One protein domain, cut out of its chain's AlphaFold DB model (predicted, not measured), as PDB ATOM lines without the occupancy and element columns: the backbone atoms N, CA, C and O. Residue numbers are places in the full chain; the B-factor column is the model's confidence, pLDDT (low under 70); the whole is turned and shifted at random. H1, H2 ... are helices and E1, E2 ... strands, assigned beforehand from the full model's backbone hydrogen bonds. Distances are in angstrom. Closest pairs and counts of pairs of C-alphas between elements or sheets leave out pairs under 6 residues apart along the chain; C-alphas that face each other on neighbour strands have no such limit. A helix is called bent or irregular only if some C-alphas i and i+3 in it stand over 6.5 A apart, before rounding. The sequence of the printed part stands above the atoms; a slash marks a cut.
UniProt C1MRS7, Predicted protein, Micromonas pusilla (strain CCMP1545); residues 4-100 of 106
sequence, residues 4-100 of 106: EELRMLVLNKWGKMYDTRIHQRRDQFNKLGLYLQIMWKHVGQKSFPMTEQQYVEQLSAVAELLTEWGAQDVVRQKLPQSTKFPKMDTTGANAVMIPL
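Overview. This is residues 4 to 100 of the 106 residues of the protein "Predicted protein" of Micromonas pusilla (strain CCMP1545) (UniProt C1MRS7). A strongly twisted wall of three antiparallel strands has helices H2 and H3 over one face, with H1 set against both of them; H1 and H3 run side by side, and H2 stands crosswise to H1. A small hairpin, E3 and E4, lies at the far edge of the model, and E4 runs on into E5, a strand of the wall. The printed part has 97 residues with three named helices and five named strands, in the order H1 E1 E2 H2 H3 E3 E4 E5. The larger sheet has the order E1 - E2 - E5 and the smaller one E3 - E4, both antiparallel, and the class is mixed, helices and strands. The whole is compact, with a radius of gyration of the C-alphas of 13.1 A and a rounded outline of 37 by 33 by 21 A.

Arrangement. Start at the inner strand of the larger sheet, E2, residues 32 to 42. On one side of it find the edge strand E1, residues 18 to 26, which forms a hairpin with it at 154 degrees between their directions; N 21 and O 37 are 2.9 A apart and N 39 and O 19 are 2.8 A apart, within hydrogen-bond range. On the other side is the edge strand E5, residues 96 to 99, antiparallel to E2 at 152 degrees, with N 38 and O 96 at 2.8 A. Now look to H2, residues 52 to 68: it is on the sheet, over E1, at a height over the sheet of 8.3 A, and runs along the strands at 22 degrees to E1 on the local plane. Its closest C-alphas to E1 are those of Val 62 and Arg 21, 6.3 A apart. H3, residues 72 to 81, is on the same face as H2, over E5, at a height over the sheet of 9.7 A, and runs slantwise to the strands at 43 degrees to E5 on the local plane. Its closest C-alphas to E5 are those of Leu 79 and Ile 98, 6.5 A apart. H2 and H3 are close but not clearly touching, the closest C-alphas being those of Leu 66 and Gln 72, 5.3 A apart. H1, residues 4 to 14, only grazes the sheet with its residues 6 to 11. It touches H3 at a shallow tilt of 16 degrees, the same way, with the C-alphas of Lys 13 and Pro 80 closest at 5.9 A. H2 touches H1 with residues 56 to 63 alone, about perpendicular at 77 degrees, with the C-alphas of Leu 6 and Ala 63 closest at 6.5 A. Last, E3, residues 87 to 89, and E4, residues 92 to 94, form a hairpin at 161 degrees, with N 94 and O 87 at 2.8 A; the closest C-alphas of E3 and E2 are those of Lys 87 and Trp 40, 4.8 A apart. Both are apart from H1 and H2. In H1 and H2 every O i to N i+4 pair is within hydrogen-bond range; in H3 4 of 6 are.

Along the chain. Find C-alpha 32 at (100.486, -57.406, 3.463); from there E2 runs 27.4 A to His 42. E1, from Tyr 18 to Arg 26, spans 23.1 A and bends by 59 degrees at residue 22. H2 begins at C-alpha 52, (131.092, -48.264, 7.483), and reaches Glu 68 after 24.5 A. H1 runs 15.5 A from Glu 4 to Trp 14, and H3 14.7 A from Gln 72 to Gln 81. H3 is irregular, but only just: C-alphas 77 and 80 are 6.51 A apart. After the short strands E3, Lys 87 to Asp 89, and E4, Gly 92 to Asn 94, E5 runs 9.8 A to C-alpha 99 at (106.886, -51.106, -2.622).

Size, cuts and confidence. The C-alphas of Phe 29 and Gln 53 are the two farthest apart, at 38.2 A. The printed part has no cut from 4 to 100. The link from E2 to H2, 9 residues, is short; the other links are tight. The mean pLDDT of the printed part is 96.3, and no printed residue is under 70.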
ATOM      1  N   GLU A   4     126.685 -52.395  -3.782       98.31
ATOM      2  CA  GLU A   4     127.235 -51.152  -4.328       98.31
ATOM      3  C   GLU A   4     126.253 -50.437  -5.262       98.31
ATOM      4  O   GLU A   4     126.076 -49.224  -5.147       98.31
ATOM      5  N   GLU A   5     125.576 -51.172  -6.145       98.50
ATOM      6  CA  GLU A   5     124.546 -50.608  -7.016       98.50
ATOM      7  C   GLU A   5     123.421 -49.970  -6.186       98.50
ATOM      8  O   GLU A   5     123.050 -48.819  -6.422       98.50
ATOM      9  N   LEU A   6     122.931 -50.674  -5.159       98.62
ATOM     10  CA  LEU A   6     121.914 -50.153  -4.245       98.62
ATOM     11  C   LEU A   6     122.405 -48.903  -3.496       98.62
ATOM     12  O   LEU A   6     121.685 -47.903  -3.427       98.62
ATOM     13  N   ARG A   7     123.646 -48.924  -2.988       98.25
ATOM     14  CA  ARG A   7     124.291 -47.768  -2.342       98.25
ATOM     15  C   ARG A   7     124.299 -46.554  -3.266       98.25
ATOM     16  O   ARG A   7     123.929 -45.460  -2.843       98.25
ATOM     17  N   MET A   8     124.696 -46.749  -4.523       98.50
ATOM     18  CA  MET A   8     124.759 -45.691  -5.530       98.50
ATOM     19  C   MET A   8     123.371 -45.165  -5.895       98.50
ATOM     20  O   MET A   8     123.212 -43.956  -6.019       98.50
ATOM     21  N   LEU A   9     122.348 -46.018  -6.003       98.38
ATOM     22  CA  LEU A   9     120.969 -45.569  -6.236       98.38
ATOM     23  C   LEU A   9     120.469 -44.655  -5.108       98.38
ATOM     24  O   LEU A   9     119.929 -43.580  -5.378       98.38
ATOM     25  N   VAL A  10     120.685 -45.050  -3.851       98.44
ATOM     26  CA  VAL A  10     120.296 -44.259  -2.671       98.44
ATOM     27  C   VAL A  10     121.073 -42.940  -2.617       98.44
ATOM     28  O   VAL A  10     120.475 -41.873  -2.442       98.44
ATOM     29  N   LEU A  11     122.392 -42.998  -2.824       98.31
ATOM     30  CA  LEU A  11     123.261 -41.823  -2.845       98.31
ATOM     31  C   LEU A  11     122.868 -40.850  -3.961       98.31
ATOM     32  O   LEU A  11     122.704 -39.664  -3.698       98.31
ATOM     33  N   ASN A  12     122.658 -41.336  -5.182       98.25
ATOM     34  CA  ASN A  12     122.276 -40.505  -6.323       98.25
ATOM     35  C   ASN A  12     120.902 -39.857  -6.120       98.25
ATOM     36  O   ASN A  12     120.685 -38.728  -6.554       98.25
ATOM     37  N   LYS A  13     119.970 -40.546  -5.449       98.12
ATOM     38  CA  LYS A  13     118.620 -40.025  -5.227       98.12
ATOM     39  C   LYS A  13     118.562 -38.920  -4.171       98.12
ATOM     40  O   LYS A  13     117.833 -37.947  -4.360       98.12
ATOM     41  N   TRP A  14     119.276 -39.071  -3.056       97.75
ATOM     42  CA  TRP A  14     119.127 -38.167  -1.904       97.75
ATOM     43  C   TRP A  14     120.433 -37.525  -1.414       97.75
ATOM     44  O   TRP A  14     120.435 -36.845  -0.390       97.75
ATOM     45  N   GLY A  15     121.549 -37.733  -2.113       97.50
ATOM     46  CA  GLY A  15     122.858 -37.158  -1.786       97.50
ATOM     47  C   GLY A  15     123.504 -37.723  -0.519       97.50
ATOM     48  O   GLY A  15     124.488 -37.169  -0.034       97.50
ATOM     49  N   LYS A  16     122.951 -38.801   0.054       97.12
ATOM     50  CA  LYS A  16     123.412 -39.399   1.310       97.12
ATOM     51  C   LYS A  16     123.299 -40.918   1.288       97.12
ATOM     52  O   LYS A  16     122.371 -41.481   0.716       97.12
ATOM     53  N   MET A  17     124.224 -41.563   1.989       97.38
ATOM     54  CA  MET A  17     124.294 -43.012   2.182       97.38
ATOM     55  C   MET A  17     123.381 -43.455   3.334       97.38
ATOM     56  O   MET A  17     123.836 -43.692   4.453       97.38
ATOM     57  N   TYR A  18     122.071 -43.480   3.078       98.31
ATOM     58  CA  TYR A  18     121.064 -43.862   4.071       98.31
ATOM     59  C   TYR A  18     121.072 -45.363   4.375       98.31
ATOM     60  O   TYR A  18     121.262 -46.189   3.478       98.31
ATOM     61  N   ASP A  19     120.808 -45.706   5.640       98.06
ATOM     62  CA  ASP A  19     120.483 -47.074   6.054       98.06
ATOM     63  C   ASP A  19     119.243 -47.552   5.286       98.06
ATOM     64  O   ASP A  19     118.248 -46.836   5.159       98.06
ATOM     65  N   THR A  20     119.347 -48.749   4.724       98.44
ATOM     66  CA  THR A  20     118.372 -49.334   3.810       98.44
ATOM     67  C   THR A  20     118.076 -50.756   4.262       98.44
ATOM     68  O   THR A  20     118.991 -51.531   4.544       98.44
ATOM     69  N   ARG A  21     116.789 -51.093   4.369       98.25
ATOM     70  CA  ARG A  21     116.308 -52.346   4.965       98.25
ATOM     71  C   ARG A  21     115.140 -52.917   4.177       98.25
ATOM     72  O   ARG A  21     114.418 -52.176   3.515       98.25
ATOM     73  N   ILE A  22     114.908 -54.216   4.312       98.00
ATOM     74  CA  ILE A  22     113.626 -54.817   3.943       98.00
ATOM     75  C   ILE A  22     112.663 -54.665   5.116       98.00
ATOM     76  O   ILE A  22     113.029 -54.894   6.269       98.00
ATOM     77  N   HIS A  23     111.429 -54.274   4.825       97.25
ATOM     78  CA  HIS A  23     110.389 -54.130   5.829       97.25
ATOM     79  C   HIS A  23     109.067 -54.694   5.320       97.25
ATOM     80  O   HIS A  23     108.582 -54.305   4.255       97.25
ATOM     81  N   GLN A  24     108.467 -55.583   6.105       95.31
ATOM     82  CA  GLN A  24     107.128 -56.099   5.867       95.31
ATOM     83  C   GLN A  24     106.120 -55.267   6.658       95.31
ATOM     84  O   GLN A  24     106.296 -55.040   7.855       95.31
ATOM     85  N   ARG A  25     105.060 -54.806   5.999       93.25
ATOM     86  CA  ARG A  25     103.953 -54.115   6.670       93.25
ATOM     87  C   ARG A  25     102.664 -54.252   5.884       93.25
ATOM     88  O   ARG A  25     102.687 -54.518   4.684       93.25
ATOM     89  N   ARG A  26     101.546 -53.989   6.559       92.50
ATOM     90  CA  ARG A  26     100.261 -53.782   5.893       92.50
ATOM     91  C   ARG A  26     100.135 -52.340   5.391       92.50
ATOM     92  O   ARG A  26     100.654 -51.400   6.014       92.50
ATOM     93  N   ASP A  27      99.515 -52.184   4.230       89.44
ATOM     94  CA  ASP A  27      99.172 -50.884   3.654       89.44
ATOM     95  C   ASP A  27      97.852 -50.333   4.232       89.44
ATOM     96  O   ASP A  27      97.298 -50.868   5.194       89.44
ATOM     97  N   GLN A  28      97.345 -49.237   3.661       89.44
ATOM     98  CA  GLN A  28      96.087 -48.614   4.099       89.44
ATOM     99  C   GLN A  28      94.837 -49.474   3.832       89.44
ATOM    100  O   GLN A  28      93.792 -49.217   4.422       89.44
ATOM    101  N   PHE A  29      94.940 -50.481   2.963       91.12
ATOM    102  CA  PHE A  29      93.876 -51.428   2.631       91.12
ATOM    103  C   PHE A  29      94.058 -52.771   3.350       91.12
ATOM    104  O   PHE A  29      93.409 -53.754   3.004       91.12
ATOM    105  N   ASN A  30      94.931 -52.814   4.363       90.25
ATOM    106  CA  ASN A  30      95.262 -54.007   5.133       90.25
ATOM    107  C   ASN A  30      95.923 -55.130   4.304       90.25
ATOM    108  O   ASN A  30      95.995 -56.263   4.780       90.25
ATOM    109  N   LYS A  31      96.457 -54.840   3.107       90.44
ATOM    110  CA  LYS A  31      97.200 -55.817   2.298       90.44
ATOM    111  C   LYS A  31      98.635 -55.928   2.808       90.44
ATOM    112  O   LYS A  31      99.309 -54.909   2.981       90.44
ATOM    113  N   LEU A  32      99.101 -57.151   3.069       93.81
ATOM    114  CA  LEU A  32     100.486 -57.406   3.463       93.81
ATOM    115  C   LEU A  32     101.418 -57.206   2.259       93.81
ATOM    116  O   LEU A  32     101.108 -57.637   1.152       93.81
ATOM    117  N   GLY A  33     102.556 -56.542   2.463       94.44
ATOM    118  CA  GLY A  33     103.541 -56.339   1.404       94.44
ATOM    119  C   GLY A  33     104.957 -56.131   1.927       94.44
ATOM    120  O   GLY A  33     105.163 -55.738   3.082       94.44
ATOM    121  N   LEU A  34     105.933 -56.379   1.050       96.69
ATOM    122  CA  LEU A  34     107.340 -56.057   1.274       96.69
ATOM    123  C   LEU A  34     107.704 -54.703   0.670       96.69
ATOM    124  O   LEU A  34     107.280 -54.328  -0.427       96.69
ATOM    125  N   TYR A  35     108.547 -53.988   1.402       97.62
ATOM    126  CA  TYR A  35     109.017 -52.666   1.044       97.62
ATOM    127  C   TYR A  35     110.523 -52.579   1.240       97.62
ATOM    128  O   TYR A  35     111.059 -53.052   2.244       97.62
ATOM    129  N   LEU A  36     111.189 -51.880   0.326       98.38
ATOM    130  CA  LEU A  36     112.511 -51.335   0.580       98.38
ATOM    131  C   LEU A  36     112.344 -50.056   1.405       98.38
ATOM    132  O   LEU A  36     111.828 -49.042   0.927       98.38
ATOM    133  N   GLN A  37     112.743 -50.131   2.666       98.44
ATOM    134  CA  GLN A  37     112.684 -49.042   3.624       98.44
ATOM    135  C   GLN A  37     114.006 -48.274   3.624       98.44
ATOM    136  O   GLN A  37     115.044 -48.813   4.002       98.44
ATOM    137  N   ILE A  38     113.952 -46.995   3.257       98.44
ATOM    138  CA  ILE A  38     115.078 -46.062   3.351       98.44
ATOM    139  C   ILE A  38     114.919 -45.247   4.631       98.44
ATOM    140  O   ILE A  38     114.005 -44.423   4.757       98.44
ATOM    141  N   MET A  39     115.795 -45.501   5.594       97.75
ATOM    142  CA  MET A  39     115.796 -44.851   6.899       97.75
ATOM    143  C   MET A  39     116.303 -43.412   6.789       97.75
ATOM    144  O   MET A  39     116.999 -43.043   5.854       97.75
ATOM    145  N   TRP A  40     115.998 -42.580   7.784       96.19
ATOM    146  CA  TRP A  40     116.493 -41.196   7.857       96.19
ATOM    147  C   TRP A  40     117.934 -41.091   8.378       96.19
ATOM    148  O   TRP A  40     118.531 -40.015   8.324       96.19
ATOM    149  N   LYS A  41     118.484 -42.185   8.918       96.25
ATOM    150  CA  LYS A  41     119.862 -42.251   9.408       96.25
ATOM    151  C   LYS A  41     120.812 -42.604   8.269       96.25
ATOM    152  O   LYS A  41     120.498 -43.478   7.467       96.25
ATOM    153  N   HIS A  42     121.972 -41.958   8.219       96.81
ATOM    154  CA  HIS A  42     122.955 -42.161   7.155       96.81
ATOM    155  C   HIS A  42     124.393 -42.167   7.679       96.81
ATOM    156  O   HIS A  42     124.679 -41.604   8.741       96.81
ATOM    157  N   VAL A  43     125.301 -42.754   6.898       96.31
ATOM    158  CA  VAL A  43     126.747 -42.739   7.170       96.31
ATOM    159  C   VAL A  43     127.237 -41.297   7.363       96.31
ATOM    160  O   VAL A  43     126.793 -40.376   6.670       96.31
ATOM    161  N   GLY A  44     128.121 -41.088   8.341       93.00
ATOM    162  CA  GLY A  44     128.647 -39.771   8.722       93.00
ATOM    163  C   GLY A  44     127.781 -38.996   9.724       93.00
ATOM    164  O   GLY A  44     128.224 -37.982  10.262       93.00
ATOM    165  N   GLN A  45     126.564 -39.457  10.035       93.56
ATOM    166  CA  GLN A  45     125.780 -38.897  11.135       93.56
ATOM    167  C   GLN A  45     126.335 -39.376  12.488       93.56
ATOM    168  O   GLN A  45     126.555 -40.567  12.680       93.56
ATOM    169  N   LYS A  46     126.489 -38.469  13.467       91.19
ATOM    170  CA  LYS A  46     127.069 -38.779  14.797       91.19
ATOM    171  C   LYS A  46     126.406 -39.967  15.515       91.19
ATOM    172  O   LYS A  46     127.068 -40.672  16.261       91.19
ATOM    173  N   SER A  47     125.103 -40.169  15.318       91.31
ATOM    174  CA  SER A  47     124.303 -41.235  15.945       91.31
ATOM    175  C   SER A  47     123.900 -42.350  14.968       91.31
ATOM    176  O   SER A  47     122.872 -43.022  15.157       91.31
ATOM    177  N   PHE A  48     124.684 -42.530  13.901       96.06
ATOM    178  CA  PHE A  48     124.534 -43.663  12.997       96.06
ATOM    179  C   PHE A  48     124.900 -44.965  13.735       96.06
ATOM    180  O   PHE A  48     125.941 -45.011  14.385       96.06
ATOM    181  N   PRO A  49     124.041 -46.002  13.710       94.38
ATOM    182  CA  PRO A  49     124.194 -47.169  14.581       94.38
ATOM    183  C   PRO A  49     125.187 -48.216  14.058       94.38
ATOM    184  O   PRO A  49     125.426 -49.199  14.749       94.38
ATOM    185  N   MET A  50     125.706 -48.043  12.841       97.25
ATOM    186  CA  MET A  50     126.568 -49.009  12.160       97.25
ATOM    187  C   MET A  50     127.928 -48.389  11.845       97.25
ATOM    188  O   MET A  50     128.028 -47.187  11.593       97.25
ATOM    189  N   THR A  51     128.969 -49.216  11.811       96.81
ATOM    190  CA  THR A  51     130.242 -48.852  11.179       96.81
ATOM    191  C   THR A  51     130.090 -48.808   9.655       96.81
ATOM    192  O   THR A  51     129.092 -49.269   9.098       96.81
ATOM    193  N   GLU A  52     131.085 -48.266   8.952       94.75
ATOM    194  CA  GLU A  52     131.092 -48.264   7.483       94.75
ATOM    195  C   GLU A  52     131.063 -49.687   6.905       94.75
ATOM    196  O   GLU A  52     130.291 -49.961   5.990       94.75
ATOM    197  N   GLN A  53     131.825 -50.616   7.492       97.00
ATOM    198  CA  GLN A  53     131.814 -52.021   7.084       97.00
ATOM    199  C   GLN A  53     130.431 -52.655   7.282       97.00
ATOM    200  O   GLN A  53     129.889 -53.237   6.347       97.00
ATOM    201  N   GLN A  54     129.821 -52.474   8.459       98.25
ATOM    202  CA  GLN A  54     128.481 -52.998   8.749       98.25
ATOM    203  C   GLN A  54     127.421 -52.418   7.808       98.25
ATOM    204  O   GLN A  54     126.495 -53.115   7.411       98.25
ATOM    205  N   TYR A  55     127.556 -51.148   7.421       98.25
ATOM    206  CA  TYR A  55     126.676 -50.524   6.437       98.25
ATOM    207  C   TYR A  55     126.792 -51.173   5.052       98.25
ATOM    208  O   TYR A  55     125.774 -51.426   4.405       98.25
ATOM    209  N   VAL A  56     128.015 -51.460   4.599       97.94
ATOM    210  CA  VAL A  56     128.253 -52.138   3.316       97.94
ATOM    211  C   VAL A  56     127.714 -53.569   3.346       97.94
ATOM    212  O   VAL A  56     127.039 -53.981   2.401       97.94
ATOM    213  N   GLU A  57     127.950 -54.308   4.431       98.44
ATOM    214  CA  GLU A  57     127.411 -55.658   4.638       98.44
ATOM    215  C   GLU A  57     125.874 -55.651   4.645       98.44
ATOM    216  O   GLU A  57     125.250 -56.421   3.916       98.44
ATOM    217  N   GLN A  58     125.258 -54.713   5.373       98.44
ATOM    218  CA  GLN A  58     123.806 -54.527   5.418       98.44
ATOM    219  C   GLN A  58     123.212 -54.296   4.022       98.44
ATOM    220  O   GLN A  58     122.222 -54.925   3.652       98.44
ATOM    221  N   LEU A  59     123.800 -53.403   3.224       98.38
ATOM    222  CA  LEU A  59     123.327 -53.130   1.863       98.38
ATOM    223  C   LEU A  59     123.543 -54.298   0.913       98.38
ATOM    224  O   LEU A  59     122.732 -54.495   0.012       98.38
ATOM    225  N   SER A  60     124.613 -55.062   1.113       98.50
ATOM    226  CA  SER A  60     124.891 -56.255   0.317       98.50
ATOM    227  C   SER A  60     123.837 -57.327   0.581       98.50
ATOM    228  O   SER A  60     123.240 -57.809  -0.375       98.50
ATOM    229  N   ALA A  61     123.507 -57.583   1.850       98.62
ATOM    230  CA  ALA A  61     122.441 -58.509   2.233       98.62
ATOM    231  C   ALA A  61     121.065 -58.071   1.694       98.62
ATOM    232  O   ALA A  61     120.298 -58.883   1.185       98.62
ATOM    233  N   VAL A  62     120.741 -56.773   1.747       98.62
ATOM    234  CA  VAL A  62     119.482 -56.271   1.168       98.62
ATOM    235  C   VAL A  62     119.458 -56.437  -0.351       98.62
ATOM    236  O   VAL A  62     118.447 -56.863  -0.901       98.62
ATOM    237  N   ALA A  63     120.549 -56.103  -1.042       98.56
ATOM    238  CA  ALA A  63     120.636 -56.243  -2.492       98.56
ATOM    239  C   ALA A  63     120.570 -57.709  -2.950       98.56
ATOM    240  O   ALA A  63     119.976 -57.990  -3.993       98.56
ATOM    241  N   GLU A  64     121.135 -58.629  -2.167       98.56
ATOM    242  CA  GLU A  64     121.026 -60.075  -2.369       98.56
ATOM    243  C   GLU A  64     119.562 -60.518  -2.313       98.56
ATOM    244  O   GLU A  64     119.053 -60.999  -3.322       98.56
ATOM    245  N   LEU A  65     118.835 -60.197  -1.235       98.19
ATOM    246  CA  LEU A  65     117.402 -60.506  -1.110       98.19
ATOM    247  C   LEU A  65     116.567 -59.918  -2.256       98.19
ATOM    248  O   LEU A  65     115.719 -60.595  -2.834       98.19
ATOM    249  N   LEU A  66     116.823 -58.661  -2.638       98.06
ATOM    250  CA  LEU A  66     116.142 -58.037  -3.778       98.06
ATOM    251  C   LEU A  66     116.379 -58.801  -5.084       98.06
ATOM    252  O   LEU A  66     115.498 -58.816  -5.938       98.06
ATOM    253  N   THR A  67     117.560 -59.398  -5.244       97.56
ATOM    254  CA  THR A  67     117.926 -60.186  -6.424       97.56
ATOM    255  C   THR A  67     117.273 -61.557  -6.403       97.56
ATOM    256  O   THR A  67     116.716 -61.976  -7.414       97.56
ATOM    257  N   GLU A  68     117.313 -62.233  -5.256       96.94
ATOM    258  CA  GLU A  68     116.685 -63.541  -5.056       96.94
ATOM    259  C   GLU A  68     115.177 -63.491  -5.310       96.94
ATOM    260  O   GLU A  68     114.618 -64.399  -5.919       96.94
ATOM    261  N   TRP A  69     114.521 -62.401  -4.908       96.19
ATOM    262  CA  TRP A  69     113.087 -62.203  -5.122       96.19
ATOM    263  C   TRP A  69     112.729 -61.627  -6.498       96.19
ATOM    264  O   TRP A  69     111.557 -61.376  -6.763       96.19
ATOM    265  N   GLY A  70     113.709 -61.359  -7.367       96.44
ATOM    266  CA  GLY A  70     113.459 -60.745  -8.677       96.44
ATOM    267  C   GLY A  70     112.979 -59.286  -8.615       96.44
ATOM    268  O   GLY A  70     112.527 -58.736  -9.618       96.44
ATOM    269  N   ALA A  71     113.085 -58.627  -7.460       97.56
ATOM    270  CA  ALA A  71     112.588 -57.272  -7.224       97.56
ATOM    271  C   ALA A  71     113.581 -56.172  -7.643       97.56
ATOM    272  O   ALA A  71     113.303 -54.976  -7.488       97.56
ATOM    273  N   GLN A  72     114.754 -56.536  -8.175       97.56
ATOM    274  CA  GLN A  72     115.801 -55.573  -8.500       97.56
ATOM    275  C   GLN A  72     115.361 -54.505  -9.515       97.56
ATOM    276  O   GLN A  72     115.704 -53.331  -9.362       97.56
ATOM    277  N   ASP A  73     114.582 -54.887 -10.528       97.75
ATOM    278  CA  ASP A  73     114.152 -53.971 -11.588       97.75
ATOM    279  C   ASP A  73     113.057 -53.019 -11.104       97.75
ATOM    280  O   ASP A  73     113.082 -51.828 -11.427       97.75
ATOM    281  N   VAL A  74     112.182 -53.496 -10.213       97.56
ATOM    282  CA  VAL A  74     111.200 -52.660  -9.511       97.56
ATOM    283  C   VAL A  74     111.909 -51.559  -8.721       97.56
ATOM    284  O   VAL A  74     111.523 -50.392  -8.797       97.56
ATOM    285  N   VAL A  75     112.985 -51.888  -8.002       98.12
ATOM    286  CA  VAL A  75     113.762 -50.896  -7.243       98.12
ATOM    287  C   VAL A  75     114.447 -49.891  -8.171       98.12
ATOM    288  O   VAL A  75     114.338 -48.686  -7.929       98.12
ATOM    289  N   ARG A  76     115.096 -50.354  -9.250       98.31
ATOM    290  CA  ARG A  76     115.731 -49.481 -10.260       98.31
ATOM    291  C   ARG A  76     114.744 -48.495 -10.873       98.31
ATOM    292  O   ARG A  76     115.105 -47.349 -11.124       98.31
ATOM    293  N   GLN A  77     113.503 -48.921 -11.086       98.06
ATOM    294  CA  GLN A  77     112.451 -48.078 -11.638       98.06
ATOM    295  C   GLN A  77     111.885 -47.104 -10.595       98.06
ATOM    296  O   GLN A  77     111.793 -45.902 -10.848       98.06
ATOM    297  N   LYS A  78     111.486 -47.604  -9.421       98.06
ATOM    298  CA  LYS A  78     110.679 -46.842  -8.458       98.06
ATOM    299  C   LYS A  78     111.489 -45.930  -7.548       98.06
ATOM    300  O   LYS A  78     111.012 -44.848  -7.204       98.06
ATOM    301  N   LEU A  79     112.696 -46.328  -7.138       97.75
ATOM    302  CA  LEU A  79     113.501 -45.534  -6.203       97.75
ATOM    303  C   LEU A  79     113.843 -44.148  -6.786       97.75
ATOM    304  O   LEU A  79     113.559 -43.150  -6.111       97.75
ATOM    305  N   PRO A  80     114.344 -44.026  -8.035       97.31
ATOM    306  CA  PRO A  80     114.621 -42.720  -8.639       97.31
ATOM    307  C   PRO A  80     113.378 -41.830  -8.766       97.31
ATOM    308  O   PRO A  80     113.473 -40.608  -8.625       97.31
ATOM    309  N   GLN A  81     112.205 -42.433  -8.974       97.44
ATOM    310  CA  GLN A  81     110.927 -41.735  -9.151       97.44
ATOM    311  C   GLN A  81     110.274 -41.296  -7.831       97.44
ATOM    312  O   GLN A  81     109.334 -40.504  -7.846       97.44
ATOM    313  N   SER A  82     110.765 -41.767  -6.679       96.62
ATOM    314  CA  SER A  82     110.190 -41.419  -5.377       96.62
ATOM    315  C   SER A  82     110.186 -39.907  -5.140       96.62
ATOM    316  O   SER A  82     111.214 -39.238  -5.243       96.62
ATOM    317  N   THR A  83     109.034 -39.354  -4.774       96.44
ATOM    318  CA  THR A  83     108.885 -37.937  -4.397       96.44
ATOM    319  C   THR A  83     109.104 -37.699  -2.901       96.44
ATOM    320  O   THR A  83     109.146 -36.555  -2.452       96.44
ATOM    321  N   LYS A  84     109.240 -38.774  -2.112       96.12
ATOM    322  CA  LYS A  84     109.426 -38.715  -0.658       96.12
ATOM    323  C   LYS A  84     110.909 -38.612  -0.294       96.12
ATOM    324  O   LYS A  84     111.783 -39.091  -1.019       96.12
ATOM    325  N   PHE A  85     111.177 -38.031   0.874       96.19
ATOM    326  CA  PHE A  85     112.524 -37.818   1.400       96.19
ATOM    327  C   PHE A  85     112.675 -38.450   2.790       96.19
ATOM    328  O   PHE A  85     111.811 -38.212   3.639       96.19
ATOM    329  N   PRO A  86     113.760 -39.207   3.052       96.81
ATOM    330  CA  PRO A  86     114.067 -39.691   4.390       96.81
ATOM    331  C   PRO A  86     114.484 -38.514   5.272       96.81
ATOM    332  O   PRO A  86     115.472 -37.829   4.985       96.81
ATOM    333  N   LYS A  87     113.740 -38.257   6.348       94.88
ATOM    334  CA  LYS A  87     113.994 -37.108   7.225       94.88
ATOM    335  C   LYS A  87     113.631 -37.383   8.674       94.88
ATOM    336  O   LYS A  87     112.753 -38.186   8.967       94.88
ATOM    337  N   MET A  88     114.292 -36.667   9.573       92.75
ATOM    338  CA  MET A  88     113.870 -36.515  10.960       92.75
ATOM    339  C   MET A  88     113.519 -35.046  11.165       92.75
ATOM    340  O   MET A  88     114.357 -34.182  10.917       92.75
ATOM    341  N   ASP A  89     112.284 -34.771  11.563       90.38
ATOM    342  CA  ASP A  89     111.805 -33.423  11.864       90.38
ATOM    343  C   ASP A  89     111.021 -33.411  13.187       90.38
ATOM    344  O   ASP A  89     111.055 -34.377  13.952       90.38
ATOM    345  N   THR A  90     110.343 -32.303  13.490       91.44
ATOM    346  CA  THR A  90     109.564 -32.135  14.726       91.44
ATOM    347  C   THR A  90     108.390 -33.105  14.844       91.44
ATOM    348  O   THR A  90     107.910 -33.332  15.949       91.44
ATOM    349  N   THR A  91     107.942 -33.703  13.735       88.88
ATOM    350  CA  THR A  91     106.883 -34.726  13.718       88.88
ATOM    351  C   THR A  91     107.429 -36.138  13.922       88.88
ATOM    352  O   THR A  91     106.666 -37.087  14.085       88.88
ATOM    353  N   GLY A  92     108.756 -36.272  13.949       91.56
ATOM    354  CA  GLY A  92     109.461 -37.514  14.180       91.56
ATOM    355  C   GLY A  92     110.257 -37.982  12.970       91.56
ATOM    356  O   GLY A  92     110.667 -37.226  12.085       91.56
ATOM    357  N   ALA A  93     110.540 -39.274  12.990       93.38
ATOM    358  CA  ALA A  93     111.382 -39.941  12.027       93.38
ATOM    359  C   ALA A  93     110.557 -40.527  10.875       93.38
ATOM    360  O   ALA A  93     109.731 -41.414  11.075       93.38
ATOM    361  N   ASN A  94     110.816 -40.052   9.661       94.88
ATOM    362  CA  ASN A  94     110.100 -40.428   8.452       94.88
ATOM    363  C   ASN A  94     111.028 -41.203   7.511       94.88
ATOM    364  O   ASN A  94     111.963 -40.644   6.933       94.88
ATOM    365  N   ALA A  95     110.751 -42.497   7.357       97.06
ATOM    366  CA  ALA A  95     111.387 -43.353   6.361       97.06
ATOM    367  C   ALA A  95     110.638 -43.290   5.018       97.06
ATOM    368  O   ALA A  95     109.425 -43.061   4.971       97.06
ATOM    369  N   VAL A  96     111.349 -43.538   3.919       97.69
ATOM    370  CA  VAL A  96     110.734 -43.732   2.597       97.69
ATOM    371  C   VAL A  96     110.492 -45.220   2.385       97.69
ATOM    372  O   VAL A  96     111.391 -46.026   2.587       97.69
ATOM    373  N   MET A  97     109.281 -45.575   1.964       97.06
ATOM    374  CA  MET A  97     108.886 -46.955   1.681       97.06
ATOM    375  C   MET A  97     108.706 -47.112   0.173       97.06
ATOM    376  O   MET A  97     107.806 -46.488  -0.393       97.06
ATOM    377  N   ILE A  98     109.548 -47.919  -0.469       97.44
ATOM    378  CA  ILE A  98     109.410 -48.272  -1.885       97.44
ATOM    379  C   ILE A  98     108.767 -49.665  -1.963       97.44
ATOM    380  O   ILE A  98     109.378 -50.620  -1.484       97.44
ATOM    381  N   PRO A  99     107.542 -49.805  -2.501       96.12
ATOM    382  CA  PRO A  99     106.886 -51.106  -2.622       96.12
ATOM    383  C   PRO A  99     107.629 -51.994  -3.624       96.12
ATOM    384  O   PRO A  99     107.949 -51.533  -4.723       96.12
ATOM    385  N   LEU A 100     107.888 -53.245  -3.236       96.25
ATOM    386  CA  LEU A 100     108.649 -54.207  -4.042       96.25
ATOM    387  C   LEU A 100     107.799 -55.007  -5.036       96.25
ATOM    388  O   LEU A 100     108.365 -55.737  -5.836       96.25
TER     389      LEU A 100